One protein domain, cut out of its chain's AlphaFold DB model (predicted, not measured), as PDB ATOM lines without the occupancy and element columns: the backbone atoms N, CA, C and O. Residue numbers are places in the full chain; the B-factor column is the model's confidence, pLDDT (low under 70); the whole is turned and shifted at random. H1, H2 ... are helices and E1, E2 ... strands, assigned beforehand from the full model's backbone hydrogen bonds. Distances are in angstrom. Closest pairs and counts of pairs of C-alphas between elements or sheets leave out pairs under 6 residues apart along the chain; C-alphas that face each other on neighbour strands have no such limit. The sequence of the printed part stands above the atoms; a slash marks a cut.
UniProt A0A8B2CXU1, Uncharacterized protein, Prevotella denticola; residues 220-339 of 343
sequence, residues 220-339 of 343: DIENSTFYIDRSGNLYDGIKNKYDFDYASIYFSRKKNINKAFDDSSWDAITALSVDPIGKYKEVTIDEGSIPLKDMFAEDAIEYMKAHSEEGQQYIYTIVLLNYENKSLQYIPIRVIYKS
ATOM      1  N   ASP A 220     217.325 282.078 273.481       92.69
ATOM      2  CA  ASP A 220     217.587 283.440 273.021       92.69
ATOM      3  C   ASP A 220     218.177 284.250 274.174       92.69
ATOM      4  O   ASP A 220     217.746 284.096 275.316       92.69
ATOM      5  N   ILE A 221     219.167 285.090 273.869       92.81
ATOM      6  CA  ILE A 221     219.941 285.847 274.859       92.81
ATOM      7  C   ILE A 221     219.725 287.338 274.647       92.81
ATOM      8  O   ILE A 221     219.875 287.840 273.531       92.81
ATOM      9  N   GLU A 222     219.467 288.045 275.738       92.62
ATOM     10  CA  GLU A 222     219.426 289.498 275.806       92.62
ATOM     11  C   GLU A 222     220.524 289.986 276.765       92.62
ATOM     12  O   GLU A 222     220.853 289.324 277.749       92.62
ATOM     13  N   ASN A 223     221.113 291.147 276.465       91.12
ATOM     14  CA  ASN A 223     222.208 291.752 277.237       91.12
ATOM     15  C   ASN A 223     223.474 290.881 277.355       91.12
ATOM     16  O   ASN A 223     223.918 290.543 278.445       91.12
ATOM     17  N   SER A 224     224.108 290.552 276.226       93.56
ATOM     18  CA  SER A 224     225.370 289.786 276.190       93.56
ATOM     19  C   SER A 224     226.626 290.632 275.953       93.56
ATOM     20  O   SER A 224     227.723 290.100 275.779       93.56
ATOM     21  N   THR A 225     226.493 291.956 275.866       96.06
ATOM     22  CA  THR A 225     227.622 292.878 275.694       96.06
ATOM     23  C   THR A 225     227.477 294.044 276.658       96.06
ATOM     24  O   THR A 225     226.414 294.654 276.724       96.06
ATOM     25  N   PHE A 226     228.555 294.350 277.368       96.31
ATOM     26  CA  PHE A 226     228.643 295.412 278.356       96.31
ATOM     27  C   PHE A 226     229.921 296.221 278.152       96.31
ATOM     28  O   PHE A 226     230.916 295.710 277.630       96.31
ATOM     29  N   TYR A 227     229.910 297.467 278.612       96.31
ATOM     30  CA  TYR A 227     231.090 298.324 278.622       96.31
ATOM     31  C   TYR A 227     231.416 298.774 280.037       96.31
ATOM     32  O   TYR A 227     230.513 299.024 280.833       96.31
ATOM     33  N   ILE A 228     232.706 298.914 280.331       95.44
ATOM     34  CA  ILE A 228     233.198 299.484 281.586       95.44
ATOM     35  C   ILE A 228     234.103 300.664 281.260       95.44
ATOM     36  O   ILE A 228     235.012 300.545 280.433       95.44
ATOM     37  N   ASP A 229     233.851 301.800 281.912       94.94
ATOM     38  CA  ASP A 229     234.691 302.986 281.766       94.94
ATOM     39  C   ASP A 229     235.847 303.059 282.774       94.94
ATOM     40  O   ASP A 229     235.944 302.281 283.723       94.94
ATOM     41  N   ARG A 230     236.736 304.043 282.592       93.19
ATOM     42  CA  ARG A 230     237.882 304.280 283.491       93.19
ATOM     43  C   ARG A 230     237.490 304.529 284.955       93.19
ATOM     44  O   ARG A 230     238.304 304.336 285.855       93.19
ATOM     45  N   SER A 231     236.267 304.996 285.201       92.19
ATOM     46  CA  SER A 231     235.739 305.223 286.545       92.19
ATOM     47  C   SER A 231     235.139 303.945 287.144       92.19
ATOM     48  O   SER A 231     235.031 303.848 288.368       92.19
ATOM     49  N   GLY A 232     234.857 302.937 286.318       91.00
ATOM     50  CA  GLY A 232     234.209 301.687 286.697       91.00
ATOM     51  C   GLY A 232     232.698 301.697 286.503       91.00
ATOM     52  O   GLY A 232     232.037 300.806 287.023       91.00
ATOM     53  N   ASN A 233     232.132 302.690 285.808       94.25
ATOM     54  CA  ASN A 233     230.704 302.655 285.502       94.25
ATOM     55  C   ASN A 233     230.441 301.594 284.430       94.25
ATOM     56  O   ASN A 233     231.175 301.516 283.442       94.25
ATOM     57  N   LEU A 234     229.369 300.826 284.623       95.06
ATOM     58  CA  LEU A 234     228.881 299.840 283.670       95.06
ATOM     59  C   LEU A 234     227.892 300.486 282.687       95.06
ATOM     60  O   LEU A 234     227.091 301.352 283.054       95.06
ATOM     61  N   TYR A 235     227.930 300.028 281.440       95.88
ATOM     62  CA  TYR A 235     226.965 300.365 280.402       95.88
ATOM     63  C   TYR A 235     226.498 299.104 279.669       95.88
ATOM     64  O   TYR A 235     227.258 298.143 279.533       95.88
ATOM     65  N   ASP A 236     225.259 299.116 279.182       94.56
ATOM     66  CA  ASP A 236     224.694 298.041 278.362       94.56
ATOM     67  C   ASP A 236     225.264 298.030 276.925       94.56
ATOM     68  O   ASP A 236     226.072 298.877 276.532       94.56
ATOM     69  N   GLY A 237     224.824 297.073 276.103       92.25
ATOM     70  CA  GLY A 237     225.304 296.903 274.728       92.25
ATOM     71  C   GLY A 237     225.019 298.087 273.794       92.25
ATOM     72  O   GLY A 237     225.698 298.229 272.775       92.25
ATOM     73  N   ILE A 238     224.063 298.952 274.150       92.88
ATOM     74  CA  ILE A 238     223.714 300.182 273.426       92.88
ATOM     75  C   ILE A 238     224.246 301.446 274.123       92.88
ATOM     76  O   ILE A 238     223.918 302.555 273.705       92.88
ATOM     77  N   LYS A 239     225.142 301.275 275.107       93.06
ATOM     78  CA  LYS A 239     225.880 302.315 275.838       93.06
ATOM     79  C   LYS A 239     225.046 303.170 276.800       93.06
ATOM     80  O   LYS A 239     225.487 304.255 277.184       93.06
ATOM     81  N   ASN A 240     223.887 302.699 277.250       94.31
ATOM     82  CA  ASN A 240     223.195 303.346 278.365       94.31
ATOM     83  C   ASN A 240     223.852 302.958 279.685       94.31
ATOM     84  O   ASN A 240     224.247 301.807 279.871       94.31
ATOM     85  N   LYS A 241     223.952 303.912 280.616       95.00
ATOM     86  CA  LYS A 241     224.471 303.636 281.958       95.00
ATOM     87  C   LYS A 241     223.582 302.597 282.642       95.00
ATOM     88  O   LYS A 241     222.369 302.785 282.709       95.00
ATOM     89  N   TYR A 242     224.197 301.544 283.168       93.94
ATOM     90  CA  TYR A 242     223.514 300.434 283.821       93.94
ATOM     91  C   TYR A 242     224.082 300.273 285.232       93.94
ATOM     92  O   TYR A 242     225.294 300.194 285.416       93.94
ATOM     93  N   ASP A 243     223.219 300.291 286.242       93.00
ATOM     94  CA  ASP A 243     223.619 300.015 287.617       93.00
ATOM     95  C   ASP A 243     224.078 298.558 287.760       93.00
ATOM     96  O   ASP A 243     223.347 297.630 287.409       93.00
ATOM     97  N   PHE A 244     225.294 298.370 288.268       88.56
ATOM     98  CA  PHE A 244     225.931 297.066 288.399       88.56
ATOM     99  C   PHE A 244     225.159 296.124 289.333       88.56
ATOM    100  O   PHE A 244     225.091 294.925 289.064       88.56
ATOM    101  N   ASP A 245     224.522 296.651 290.383       88.56
ATOM    102  CA  ASP A 245     223.802 295.837 291.373       88.56
ATOM    103  C   ASP A 245     222.535 295.175 290.810       88.56
ATOM    104  O   ASP A 245     222.073 294.160 291.349       88.56
ATOM    105  N   TYR A 246     222.016 295.745 289.718       90.31
ATOM    106  CA  TYR A 246     220.795 295.345 289.017       90.31
ATOM    107  C   TYR A 246     221.055 294.872 287.580       90.31
ATOM    108  O   TYR A 246     220.111 294.564 286.848       90.31
ATOM    109  N   ALA A 247     222.317 294.854 287.149       93.12
ATOM    110  CA  ALA A 247     222.684 294.389 285.827       93.12
ATOM    111  C   ALA A 247     222.542 292.873 285.747       93.12
ATOM    112  O   ALA A 247     223.122 292.156 286.559       93.12
ATOM    113  N   SER A 248     221.815 292.394 284.738       94.69
ATOM    114  CA  SER A 248     221.590 290.967 284.519       94.69
ATOM    115  C   SER A 248     221.650 290.611 283.041       94.69
ATOM    116  O   SER A 248     221.337 291.419 282.159       94.69
ATOM    117  N   ILE A 249     222.028 289.364 282.789       94.88
ATOM    118  CA  ILE A 249     221.840 288.705 281.501       94.88
ATOM    119  C   ILE A 249     220.505 287.993 281.552       94.88
ATOM    120  O   ILE A 249     220.216 287.307 282.531       94.88
ATOM    121  N   TYR A 250     219.724 288.128 280.489       94.56
ATOM    122  CA  TYR A 250     218.427 287.481 280.377       94.56
ATOM    123  C   TYR A 250     218.474 286.450 279.264       94.56
ATOM    124  O   TYR A 250     219.081 286.665 278.212       94.56
ATOM    125  N   PHE A 251     217.827 285.320 279.493       93.69
ATOM    126  CA  PHE A 251     217.675 284.293 278.486       93.69
ATOM    127  C   PHE A 251     216.289 283.685 278.555       93.69
ATOM    128  O   PHE A 251     215.706 283.474 279.615       93.69
ATOM    129  N   SER A 252     215.751 283.392 277.382       92.31
ATOM    130  CA  SER A 252     214.431 282.799 277.253       92.31
ATOM    131  C   SER A 252     214.467 281.673 276.245       92.31
ATOM    132  O   SER A 252     215.265 281.654 275.309       92.31
ATOM    133  N   ARG A 253     213.621 280.675 276.460       91.12
ATOM    134  CA  ARG A 253     213.563 279.518 275.580       91.12
ATOM    135  C   ARG A 253     213.013 279.928 274.212       91.12
ATOM    136  O   ARG A 253     211.982 280.601 274.127       91.12
ATOM    137  N   LYS A 254     213.670 279.492 273.135       91.88
ATOM    138  CA  LYS A 254     213.240 279.793 271.763       91.88
ATOM    139  C   LYS A 254     211.830 279.272 271.497       91.88
ATOM    140  O   LYS A 254     211.543 278.096 271.702       91.88
ATOM    141  N   LYS A 255     210.969 280.132 270.945       86.00
ATOM    142  CA  LYS A 255     209.550 279.807 270.689       86.00
ATOM    143  C   LYS A 255     209.324 278.805 269.549       86.00
ATOM    144  O   LYS A 255     208.340 278.081 269.574       86.00
ATOM    145  N   ASN A 256     210.218 278.763 268.558       84.00
ATOM    146  CA  ASN A 256     210.055 277.970 267.328       84.00
ATOM    147  C   ASN A 256     211.122 276.874 267.189       84.00
ATOM    148  O   ASN A 256     211.679 276.678 266.109       84.00
ATOM    149  N   ILE A 257     211.458 276.195 268.286       86.38
ATOM    150  CA  ILE A 257     212.407 275.082 268.255       86.38
ATOM    151  C   ILE A 257     211.693 273.742 268.015       86.38
ATOM    152  O   ILE A 257     210.487 273.611 268.210       86.38
ATOM    153  N   ASN A 258     212.433 272.742 267.534       89.12
ATOM    154  CA  ASN A 258     211.924 271.387 267.346       89.12
ATOM    155  C   ASN A 258     211.378 270.818 268.672       89.12
ATOM    156  O   ASN A 258     212.032 270.916 269.705       89.12
ATOM    157  N   LYS A 259     210.223 270.144 268.625       87.81
ATOM    158  CA  LYS A 259     209.598 269.505 269.795       87.81
ATOM    159  C   LYS A 259     210.471 268.452 270.484       87.81
ATOM    160  O   LYS A 259     210.235 268.127 271.637       87.81
ATOM    161  N   ALA A 260     211.491 267.924 269.804       86.75
ATOM    162  CA  ALA A 260     212.489 267.041 270.410       86.75
ATOM    163  C   ALA A 260     213.209 267.678 271.614       86.75
ATOM    164  O   ALA A 260     213.788 266.960 272.424       86.75
ATOM    165  N   PHE A 261     213.162 269.008 271.739       90.81
ATOM    166  CA  PHE A 261     213.735 269.735 272.863       90.81
ATOM    167  C   PHE A 261     212.738 269.971 274.003       90.81
ATOM    168  O   PHE A 261     213.173 270.399 275.058       90.81
ATOM    169  N   ASP A 262     211.436 269.690 273.848       89.25
ATOM    170  CA  ASP A 262     210.367 269.975 274.839       89.25
ATOM    171  C   ASP A 262     210.491 269.201 276.160       89.25
ATOM    172  O   ASP A 262     209.819 269.527 277.133       89.25
ATOM    173  N   ASP A 263     211.372 268.207 276.207       91.88
ATOM    174  CA  ASP A 263     211.686 267.456 277.415       91.88
ATOM    175  C   ASP A 263     212.385 268.326 278.481       91.88
ATOM    176  O   ASP A 263     213.226 269.171 278.162       91.88
ATOM    177  N   SER A 264     212.086 268.075 279.760       92.31
ATOM    178  CA  SER A 264     212.648 268.828 280.894       92.31
ATOM    179  C   SER A 264     214.167 268.702 281.036       92.31
ATOM    180  O   SER A 264     214.803 269.497 281.722       92.31
ATOM    181  N   SER A 265     214.789 267.713 280.387       94.75
ATOM    182  CA  SER A 265     216.250 267.609 280.303       94.75
ATOM    183  C   SER A 265     216.903 268.761 279.534       94.75
ATOM    184  O   SER A 265     218.117 268.927 279.650       94.75
ATOM    185  N   TRP A 266     216.129 269.575 278.811       94.81
ATOM    186  CA  TRP A 266     216.581 270.794 278.133       94.81
ATOM    187  C   TRP A 266     216.236 272.090 278.881       94.81
ATOM    188  O   TRP A 266     216.532 273.183 278.387       94.81
ATOM    189  N   ASP A 267     215.641 271.991 280.070       93.50
ATOM    190  CA  ASP A 267     215.379 273.151 280.917       93.50
ATOM    191  C   ASP A 267     216.639 273.537 281.697       93.50
ATOM    192  O   ASP A 267     217.278 272.702 282.343       93.50
ATOM    193  N   ALA A 268     217.013 274.814 281.611       94.81
ATOM    194  CA  ALA A 268     218.135 275.377 282.346       94.81
ATOM    195  C   ALA A 268     217.722 275.610 283.803       94.81
ATOM    196  O   ALA A 268     216.768 276.339 284.071       94.81
ATOM    197  N   ILE A 269     218.447 274.985 284.729       93.38
ATOM    198  CA  ILE A 269     218.169 275.021 286.174       93.38
ATOM    199  C   ILE A 269     219.269 275.768 286.929       93.38
ATOM    200  O   ILE A 269     218.987 276.527 287.851       93.38
ATOM    201  N   THR A 270     220.521 275.567 286.527       94.12
ATOM    202  CA  THR A 270     221.692 276.256 287.081       94.12
ATOM    203  C   THR A 270     222.612 276.675 285.939       94.12
ATOM    204  O   THR A 270     222.392 276.310 284.777       94.12
ATOM    205  N   ALA A 271     223.643 277.451 286.243       96.56
ATOM    206  CA  ALA A 271     224.650 277.819 285.269       96.56
ATOM    207  C   ALA A 271     226.052 277.860 285.873       96.56
ATOM    208  O   ALA A 271     226.246 278.015 287.076       96.56
ATOM    209  N   LEU A 272     227.056 277.750 285.008       96.69
ATOM    210  CA  LEU A 272     228.440 278.060 285.351       96.69
ATOM    211  C   LEU A 272     228.820 279.388 284.707       96.69
ATOM    212  O   LEU A 272     228.634 279.557 283.506       96.69
ATOM    213  N   SER A 273     229.398 280.296 285.486       96.25
ATOM    214  CA  SER A 273     230.148 281.435 284.962       96.25
ATOM    215  C   SER A 273     231.608 281.033 284.829       96.25
ATOM    216  O   SER A 273     232.227 280.654 285.822       96.25
ATOM    217  N   VAL A 274     232.145 281.106 283.613       96.56
ATOM    218  CA  VAL A 274     233.554 280.878 283.290       96.56
ATOM    219  C   VAL A 274     234.198 282.222 282.966       96.56
ATOM    220  O   VAL A 274     233.711 282.956 282.106       96.56
ATOM    221  N   ASP A 275     235.274 282.558 283.665       94.81
ATOM    222  CA  ASP A 275     236.025 283.793 283.460       94.81
ATOM    223  C   ASP A 275     236.962 283.713 282.231       94.81
ATOM    224  O   ASP A 275     237.166 282.630 281.669       94.81
ATOM    225  N   PRO A 276     237.571 284.837 281.800       93.88
ATOM    226  CA  PRO A 276     238.435 284.867 280.617       93.88
ATOM    227  C   PRO A 276     239.691 283.985 280.694       93.88
ATOM    228  O   PRO A 276     240.325 283.749 279.668       93.88
ATOM    229  N   ILE A 277     240.080 283.521 281.888       91.44
ATOM    230  CA  ILE A 277     241.237 282.638 282.094       91.44
ATOM    231  C   ILE A 277     240.822 281.182 282.364       91.44
ATOM    232  O   ILE A 277     241.680 280.339 282.628       91.44
ATOM    233  N   GLY A 278     239.524 280.871 282.276       91.38
ATOM    234  CA  GLY A 278     238.967 279.526 282.388       91.38
ATOM    235  C   GLY A 278     238.604 279.079 283.807       91.38
ATOM    236  O   GLY A 278     238.225 277.920 283.988       91.38
ATOM    237  N   LYS A 279     238.696 279.945 284.827       93.31
ATOM    238  CA  LYS A 279     238.157 279.611 286.153       93.31
ATOM    239  C   LYS A 279     236.645 279.690 286.107       93.31
ATOM    240  O   LYS A 279     236.087 280.579 285.472       93.31
ATOM    241  N   TYR A 280     235.984 278.784 286.814       93.94
ATOM    242  CA  TYR A 280     234.533 278.728 286.823       93.94
ATOM    243  C   TYR A 280     233.961 278.750 288.237       93.94
ATOM    244  O   TYR A 280     234.600 278.306 289.192       93.94
ATOM    245  N   LYS A 281     232.728 279.242 288.346       94.38
ATOM    246  CA  LYS A 281     231.887 279.143 289.540       94.38
ATOM    247  C   LYS A 281     230.436 278.912 289.149       94.38
ATOM    248  O   LYS A 281     230.009 279.325 288.073       94.38
ATOM    249  N   GLU A 282     229.695 278.246 290.021       95.38
ATOM    250  CA  GLU A 282     228.255 278.075 289.857       95.38
ATOM    251  C   GLU A 282     227.526 279.389 290.159       95.38
ATOM    252  O   GLU A 282     227.909 280.121 291.073       95.38
ATOM    253  N   VAL A 283     226.503 279.689 289.362       94.56
ATOM    254  CA  VAL A 283     225.633 280.855 289.512       94.56
ATOM    255  C   VAL A 283     224.176 280.413 289.405       94.56
ATOM    256  O   VAL A 283     223.830 279.536 288.611       94.56
ATOM    257  N   THR A 284     223.319 281.027 290.214       90.38
ATOM    258  CA  THR A 284     221.891 280.706 290.247       90.38
ATOM    259  C   THR A 284     221.164 281.394 289.099       90.38
ATOM    260  O   THR A 284     221.458 282.540 288.762       90.38
ATOM    261  N   ILE A 285     220.189 280.697 288.522       93.88
ATOM    262  CA  ILE A 285     219.243 281.266 287.564       93.88
ATOM    263  C   ILE A 285     218.008 281.737 288.334       93.88
ATOM    264  O   ILE A 285     217.348 280.926 288.981       93.88
ATOM    265  N   ASP A 286     217.683 283.024 288.232       88.38
ATOM    266  CA  ASP A 286     216.473 283.615 288.810       88.38
ATOM    267  C   ASP A 286     215.539 284.091 287.694       88.38
ATOM    268  O   ASP A 286     215.876 285.004 286.938       88.38
ATOM    269  N   GLU A 287     214.403 283.407 287.537       87.62
ATOM    270  CA  GLU A 287     213.369 283.699 286.529       87.62
ATOM    271  C   GLU A 287     213.911 283.931 285.096       87.62
ATOM    272  O   GLU A 287     213.428 284.784 284.352       87.62
ATOM    273  N   GLY A 288     214.918 283.152 284.678       90.44
ATOM    274  CA  GLY A 288     215.539 283.286 283.350       90.44
ATOM    275  C   GLY A 288     216.579 284.407 283.260       90.44
ATOM    276  O   GLY A 288     216.892 284.885 282.168       90.44
ATOM    277  N   SER A 289     217.119 284.837 284.400       94.75
ATOM    278  CA  SER A 289     218.182 285.829 284.477       94.75
ATOM    279  C   SER A 289     219.343 285.369 285.353       94.75
ATOM    280  O   SER A 289     219.179 284.545 286.254       94.75
ATOM    281  N   ILE A 290     220.532 285.898 285.068       95.56
ATOM    282  CA  ILE A 290     221.726 285.756 285.907       95.56
ATOM    283  C   ILE A 290     222.259 287.165 286.200       95.56
ATOM    284  O   ILE A 290     222.604 287.880 285.248       95.56
ATOM    285  N   PRO A 291     222.351 287.579 287.478       94.38
ATOM    286  CA  PRO A 291     222.964 288.848 287.849       94.38
ATOM    287  C   PRO A 291     224.442 288.904 287.451       94.38
ATOM    288  O   PRO A 291     225.224 287.995 287.730       94.38
ATOM    289  N   LEU A 292     224.859 290.011 286.839       92.75
ATOM    290  CA  LEU A 292     226.225 290.207 286.352       92.75
ATOM    291  C   LEU A 292     227.250 290.188 287.497       92.75
ATOM    292  O   LEU A 292     228.349 289.654 287.348       92.75
ATOM    293  N   LYS A 293     226.873 290.710 288.669       91.81
ATOM    294  CA  LYS A 293     227.698 290.667 289.885       91.81
ATOM    295  C   LYS A 293     228.047 289.245 290.326       91.81
ATOM    296  O   LYS A 293     229.164 289.003 290.775       91.81
ATOM    297  N   ASP A 294     227.138 288.295 290.118       92.56
ATOM    298  CA  ASP A 294     227.346 286.903 290.514       92.56
ATOM    299  C   ASP A 294     228.304 286.192 289.560       92.56
ATOM    300  O   ASP A 294     228.895 285.182 289.930       92.56
ATOM    301  N   MET A 295     228.532 286.739 288.364       92.31
ATOM    302  CA  MET A 295     229.491 286.202 287.402       92.31
ATOM    303  C   MET A 295     230.929 286.619 287.676       92.31
ATOM    304  O   MET A 295     231.841 285.814 287.476       92.31
ATOM    305  N   PHE A 296     231.141 287.866 288.094       90.19
ATOM    306  CA  PHE A 296     232.470 288.456 288.231       90.19
ATOM    307  C   PHE A 296     233.172 288.015 289.518       90.19
ATOM    308  O   PHE A 296     232.534 287.686 290.518       90.19
ATOM    309  N   ALA A 297     234.504 287.975 289.489       87.69
ATOM    310  CA  ALA A 297     235.296 287.951 290.716       87.69
ATOM    311  C   ALA A 297     235.160 289.302 291.443       87.69
ATOM    312  O   ALA A 297     234.888 290.314 290.797       87.69
ATOM    313  N   GLU A 298     235.365 289.319 292.762       84.19
ATOM    314  CA  GLU A 298     235.184 290.521 293.596       84.19
ATOM    315  C   GLU A 298     236.018 291.721 293.107       84.19
ATOM    316  O   GLU A 298     235.556 292.858 293.159       84.19
ATOM    317  N   ASP A 299     237.210 291.470 292.563       89.44
ATOM    318  CA  ASP A 299     238.169 292.473 292.092       89.44
ATOM    319  C   ASP A 299     238.139 292.706 290.570       89.44
ATOM    320  O   ASP A 299     238.917 293.508 290.049       89.44
ATOM    321  N   ALA A 300     237.242 292.051 289.823       91.06
ATOM    322  CA  ALA A 300     237.284 292.049 288.357       91.06
ATOM    323  C   ALA A 300     237.177 293.460 287.748       91.06
ATOM    324  O   ALA A 300     237.896 293.792 286.803       91.06
ATOM    325  N   ILE A 301     236.305 294.314 288.296       90.56
ATOM    326  CA  ILE A 301     236.139 295.700 287.827       90.56
ATOM    327  C   ILE A 301     237.385 296.530 288.137       90.56
ATOM    328  O   ILE A 301     237.841 297.297 287.287       90.56
ATOM    329  N   GLU A 302     237.963 296.377 289.329       92.75
ATOM    330  CA  GLU A 302     239.190 297.082 289.711       92.75
ATOM    331  C   GLU A 302     240.362 296.670 288.823       92.75
ATOM    332  O   GLU A 302     241.095 297.527 288.322       92.75
ATOM    333  N   TYR A 303     240.478 295.370 288.548       92.94
ATOM    334  CA  TYR A 303     241.464 294.828 287.631       92.94
ATOM    335  C   TYR A 303     241.326 295.437 286.233       92.94
ATOM    336  O   TYR A 303     242.309 295.959 285.702       92.94
ATOM    337  N   MET A 304     240.114 295.439 285.666       93.56
ATOM    338  CA  MET A 304     239.853 296.029 284.350       93.56
ATOM    339  C   MET A 304     240.204 297.523 284.332       93.56
ATOM    340  O   MET A 304     240.877 297.981 283.412       93.56
ATOM    341  N   LYS A 305     239.845 298.291 285.363       92.69
ATOM    342  CA  LYS A 305     240.185 299.722 285.440       92.69
ATOM    343  C   LYS A 305     241.689 299.988 285.432       92.69
ATOM    344  O   LYS A 305     242.119 300.964 284.821       92.69
ATOM    345  N   ALA A 306     242.459 299.171 286.145       92.88
ATOM    346  CA  ALA A 306     243.888 299.388 286.342       92.88
ATOM    347  C   ALA A 306     244.761 298.843 285.198       92.88
ATOM    348  O   ALA A 306     245.874 299.333 285.018       92.88
ATOM    349  N   HIS A 307     244.273 297.857 284.434       93.81
ATOM    350  CA  HIS A 307     245.109 297.092 283.498       93.81
ATOM    351  C   HIS A 307     244.566 296.993 282.063       93.81
ATOM    352  O   HIS A 307     245.209 296.355 281.233       93.81
ATOM    353  N   SER A 308     243.406 297.583 281.750       96.25
ATOM    354  CA  SER A 308     242.840 297.515 280.391       96.25
ATOM    355  C   SER A 308     243.358 298.613 279.469       96.25
ATOM    356  O   SER A 308     243.528 299.764 279.872       96.25
ATOM    357  N   GLU A 309     243.488 298.271 278.190       95.81
ATOM    358  CA  GLU A 309     243.677 299.218 277.093       95.81
ATOM    359  C   GLU A 309     242.338 299.553 276.413       95.81
ATOM    360  O   GLU A 309     241.349 298.830 276.542       95.81
ATOM    361  N   GLU A 310     242.294 300.663 275.672       96.12
ATOM    362  CA  GLU A 310     241.105 301.114 274.938       96.12
ATOM    363  C   GLU A 310     240.583 300.025 273.981       96.12
ATOM    364  O   GLU A 310     241.274 299.609 273.054       96.12
ATOM    365  N   GLY A 311     239.341 299.579 274.188       94.44
ATOM    366  CA  GLY A 311     238.705 298.535 273.382       94.44
ATOM    367  C   GLY A 311     239.067 297.099 273.776       94.44
ATOM    368  O   GLY A 311     238.567 296.174 273.130       94.44
ATOM    369  N   GLN A 312     239.880 296.895 274.819       96.50
ATOM    370  CA  GLN A 312     240.196 295.565 275.345       96.50
ATOM    371  C   GLN A 312     238.910 294.807 275.695       96.50
ATOM    372  O   GLN A 312     238.014 295.348 276.350       96.50
ATOM    373  N   GLN A 313     238.822 293.547 275.263       96.69
ATOM    374  CA  GLN A 313     237.663 292.687 275.502       96.69
ATOM    375  C   GLN A 313     237.991 291.592 276.515       96.69
ATOM    376  O   GLN A 313     239.045 290.959 276.448       96.69
ATOM    377  N   TYR A 314     237.035 291.341 277.398       96.12
ATOM    378  CA  TYR A 314     237.016 290.245 278.353       96.12
ATOM    379  C   TYR A 314     235.788 289.392 278.048       96.12
ATOM    380  O   TYR A 314     234.657 289.877 278.113       96.12
ATOM    381  N   ILE A 315     236.010 288.138 277.657       95.56
ATOM    382  CA  ILE A 315     234.932 287.209 277.313       95.56
ATOM    383  C   ILE A 315     234.716 286.280 278.499       95.56
ATOM    384  O   ILE A 315     235.539 285.411 278.774       95.56
ATOM    385  N   TYR A 316     233.601 286.480 279.188       95.88
ATOM    386  CA  TYR A 316     233.065 285.518 280.140       95.88
ATOM    387  C   TYR A 316     232.154 284.551 279.386       95.88
ATOM    388  O   TYR A 316     231.589 284.910 278.355       95.88
ATOM    389  N   THR A 317     231.980 283.333 279.883       96.25
ATOM    390  CA  THR A 317     231.042 282.369 279.294       96.25
ATOM    391  C   THR A 317     230.072 281.881 280.351       96.25
ATOM    392  O   THR A 317     230.492 281.333 281.365       96.25
ATOM    393  N   ILE A 318     228.777 282.043 280.100       96.19
ATOM    394  CA  ILE A 318     227.739 281.344 280.852       96.19
ATOM    395  C   ILE A 318     227.496 279.989 280.192       96.19
ATOM    396  O   ILE A 318     227.213 279.917 278.999       96.19
ATOM    397  N   VAL A 319     227.579 278.914 280.967       96.31
ATOM    398  CA  VAL A 319     227.187 277.568 280.538       96.31
ATOM    399  C   VAL A 319     225.881 277.222 281.233       96.31
ATOM    400  O   VAL A 319     225.880 276.985 282.438       96.31
ATOM    401  N   LEU A 320     224.772 277.200 280.493       96.06
ATOM    402  CA  LEU A 320     223.480 276.774 281.035       96.06
ATOM    403  C   LEU A 320     223.494 275.264 281.266       96.06
ATOM    404  O   LEU A 320     223.900 274.513 280.375       96.06
ATOM    405  N   LEU A 321     223.035 274.822 282.435       95.69
ATOM    406  CA  LEU A 321     223.020 273.421 282.845       95.69
ATOM    407  C   LEU A 321     221.601 272.956 283.187       95.69
ATOM    408  O   LEU A 321     220.809 273.705 283.763       95.69
ATOM    409  N   ASN A 322     221.298 271.696 282.879       95.25
ATOM    410  CA  ASN A 322     220.062 271.052 283.326       95.25
ATOM    411  C   ASN A 322     220.177 270.474 284.748       95.25
ATOM    412  O   ASN A 322     221.227 270.539 285.384       95.25
ATOM    413  N   TYR A 323     219.106 269.831 285.225       94.75
ATOM    414  CA  TYR A 323     219.049 269.188 286.546       94.75
ATOM    415  C   TYR A 323     220.047 268.025 286.745       94.75
ATOM    416  O   TYR A 323     220.258 267.584 287.872       94.75
ATOM    417  N   GLU A 324     220.657 267.510 285.671       95.38
ATOM    418  CA  GLU A 324     221.717 266.493 285.713       95.38
ATOM    419  C   GLU A 324     223.128 267.102 285.599       95.38
ATOM    420  O   GLU A 324     224.100 266.367 285.416       95.38
ATOM    421  N   ASN A 325     223.256 268.434 285.660       94.38
ATOM    422  CA  ASN A 325     224.492 269.188 285.425       94.38
ATOM    423  C   ASN A 325     225.097 268.989 284.022       94.38
ATOM    424  O   ASN A 325     226.306 269.132 283.826       94.38
ATOM    425  N   LYS A 326     224.273 268.649 283.025       95.50
ATOM    426  CA  LYS A 326     224.698 268.558 281.623       95.50
ATOM    427  C   LYS A 326     224.531 269.912 280.942       95.50
ATOM    428  O   LYS A 326     223.503 270.565 281.113       95.50
ATOM    429  N   SER A 327     225.528 270.311 280.154       95.06
ATOM    430  CA  SER A 327     225.510 271.583 279.430       95.06
ATOM    431  C   SER A 327     224.445 271.612 278.337       95.06
ATOM    432  O   SER A 327     224.231 270.639 277.618       95.06
ATOM    433  N   LEU A 328     223.770 272.748 278.221       94.81
ATOM    434  CA  LEU A 328     222.691 272.976 277.263       94.81
ATOM    435  C   LEU A 328     223.097 273.979 276.194       94.81
ATOM    436  O   LEU A 328     222.805 273.785 275.018       94.81
ATOM    437  N   GLN A 329     223.760 275.055 276.612       94.50
ATOM    438  CA  GLN A 329     224.201 276.129 275.739       94.50
ATOM    439  C   GLN A 329     225.339 276.901 276.402       94.50
ATOM    440  O   GLN A 329     225.325 277.129 277.612       94.50
ATOM    441  N   TYR A 330     226.299 277.314 275.583       95.00
ATOM    442  CA  TYR A 330     227.392 278.200 275.958       95.00
ATOM    443  C   TYR A 330     227.047 279.595 275.444       95.00
ATOM    444  O   TYR A 330     226.630 279.751 274.295       95.00
ATOM    445  N   ILE A 331     227.158 280.597 276.306       94.62
ATOM    446  CA  ILE A 331     226.741 281.966 276.026       94.62
ATOM    447  C   ILE A 331     227.926 282.888 276.313       94.62
ATOM    448  O   ILE A 331     228.254 283.106 277.482       94.62
ATOM    449  N   PRO A 332     228.573 283.448 275.279       95.00
ATOM    450  CA  PRO A 332     229.657 284.390 275.474       95.00
ATOM    451  C   PRO A 332     229.096 285.750 275.898       95.00
ATOM    452  O   PRO A 332     228.204 286.312 275.257       95.00
ATOM    453  N   ILE A 333     229.665 286.299 276.961       96.00
ATOM    454  CA  ILE A 333     229.349 287.607 277.519       96.00
ATOM    455  C   ILE A 333     230.578 288.485 277.360       96.00
ATOM    456  O   ILE A 333     231.632 288.233 277.946       96.00
ATOM    457  N   ARG A 334     230.448 289.518 276.531       96.56
ATOM    458  CA  ARG A 334     231.536 290.446 276.227       96.56
ATOM    459  C   ARG A 334     231.500 291.625 277.178       96.56
ATOM    460  O   ARG A 334     230.507 292.343 277.227       96.56
ATOM    461  N   VAL A 335     232.609 291.872 277.856       96.50
ATOM    462  CA  VAL A 335     232.840 293.087 278.635       96.50
ATOM    463  C   VAL A 335     233.969 293.855 277.965       96.50
ATOM    464  O   VAL A 335     235.059 293.319 277.775       96.50
ATOM    465  N   ILE A 336     233.697 295.086 277.545       96.75
ATOM    466  CA  ILE A 336     234.616 295.885 276.734       96.75
ATOM    467  C   ILE A 336     235.049 297.112 277.530       96.75
ATOM    468  O   ILE A 336     234.214 297.910 277.960       96.75
ATOM    469  N   TYR A 337     236.354 297.299 277.700       96.88
ATOM    470  CA  TYR A 337     236.871 298.508 278.325       96.88
ATOM    471  C   TYR A 337     236.848 299.685 277.346       96.88
ATOM    472  O   TYR A 337     237.330 299.588 276.214       96.88
ATOM    473  N   LYS A 338     236.304 300.817 277.796       95.44
ATOM    474  CA  LYS A 338     236.219 302.065 277.031       95.44
ATOM    475  C   LYS A 338     236.541 303.253 277.924       95.44
ATOM    476  O   LYS A 338     235.760 303.594 278.801       95.44
ATOM    477  N   SER A 339     237.667 303.925 277.695       89.88
ATOM    478  CA  SER A 339     238.117 305.039 278.545       89.88
ATOM    479  C   SER A 339     237.108 306.197 278.616       89.88
ATOM    480  O   SER A 339     236.972 306.831 279.667       89.88
TER     481      SER A 339
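What this domain is: This is residues 220 to 339 of the 343 residues of an uncharacterized protein of Prevotella denticola (UniProt A0A8B2CXU1). A five-stranded sheet, E2 E8 E7 E4 E5, curls like part of a barrel, and a small sheet, E1 E3 E6, stands across its open side with the short helix H1 next to it; the ring they make is loose and only partly closed. H2 packs at one end, by the last residues of E2 and E8, while at the other end residues 256 to 263 stick out as a free loop. The printed part has 120 residues, with elements in the order E1 E2 E3 E4 E5 E6 H1 H2 E7 E8; the large sheet is mixed and the small one antiparallel. The class is mixed, helices and strands, though under half of the residues, 58 of 120, are in named elements. The whole is compact, with a radius of gyration of the C-alphas of 15.1 A, but elongated, spanning 47 by 28 by 22 A.

Where its parts are: In the large sheet, E2 is residues 225 to 228, E8 327 to 337, 29.2 A long, E7 313 to 321, 25.3 A, E4 270 to 274, 13.3 A, and E5 280 to 284, 13.2 A. In the small sheet, E1 is residues 220 to 222, E3 248 to 253, 16.6 A, and E6 289 to 291. H1 is residues 292 to 295 and H2 300 to 307, 10.5 A. C-alpha 220 is at (217.587, 283.440, 273.021) and C-alpha 337, where E8 ends, at (236.871, 298.508, 278.325).

How they stand to each other: The large sheet is strongly twisted, with edge strands E2 and E5. E7 and E8 form a hairpin, antiparallel at 159 degrees, with N 316 and O 333 at 2.9 A. E4 is antiparallel to E7, with N 272 and O 319 at 2.9 A, and forms a hairpin with E5, with N 273 and O 281 at 2.8 A. E2 is parallel to E8, with N 226 and O 334 at 2.8 A. E1 runs on into E2 at 22 degrees and is antiparallel to E3, with N 220 and O 252 at 2.8 A. E3 is also antiparallel to E6, with N 249 and O 290 at 2.9 A. The closest C-alphas of E5 and E6 are those of Thr 284 and Ile 290, 6.7 A apart. E3 and E7 are apart. H1 only grazes both sheets, with residues 292 to 295. H2 is on the large sheet at a height over the sheet of 9.5 A; its closest C-alphas to E8 are those of Met 304 and Tyr 337, 7.2 A. In H2 every O i to N i+4 pair is within hydrogen-bond range; H1 is too short for such a pair.

The domain as a whole: The farthest C-alphas, those of Lys 259 and Ala 306, are 48.4 A apart. The links E2 to E3 and E3 to E4 are long, with 19 and 16 residues. In the first, residues 234 to 235 pair antiparallel with 227 to 228 of E2 and with 241 to 242. The printed part has no cut, its mean pLDDT is 93.3, and no printed residue is under 70.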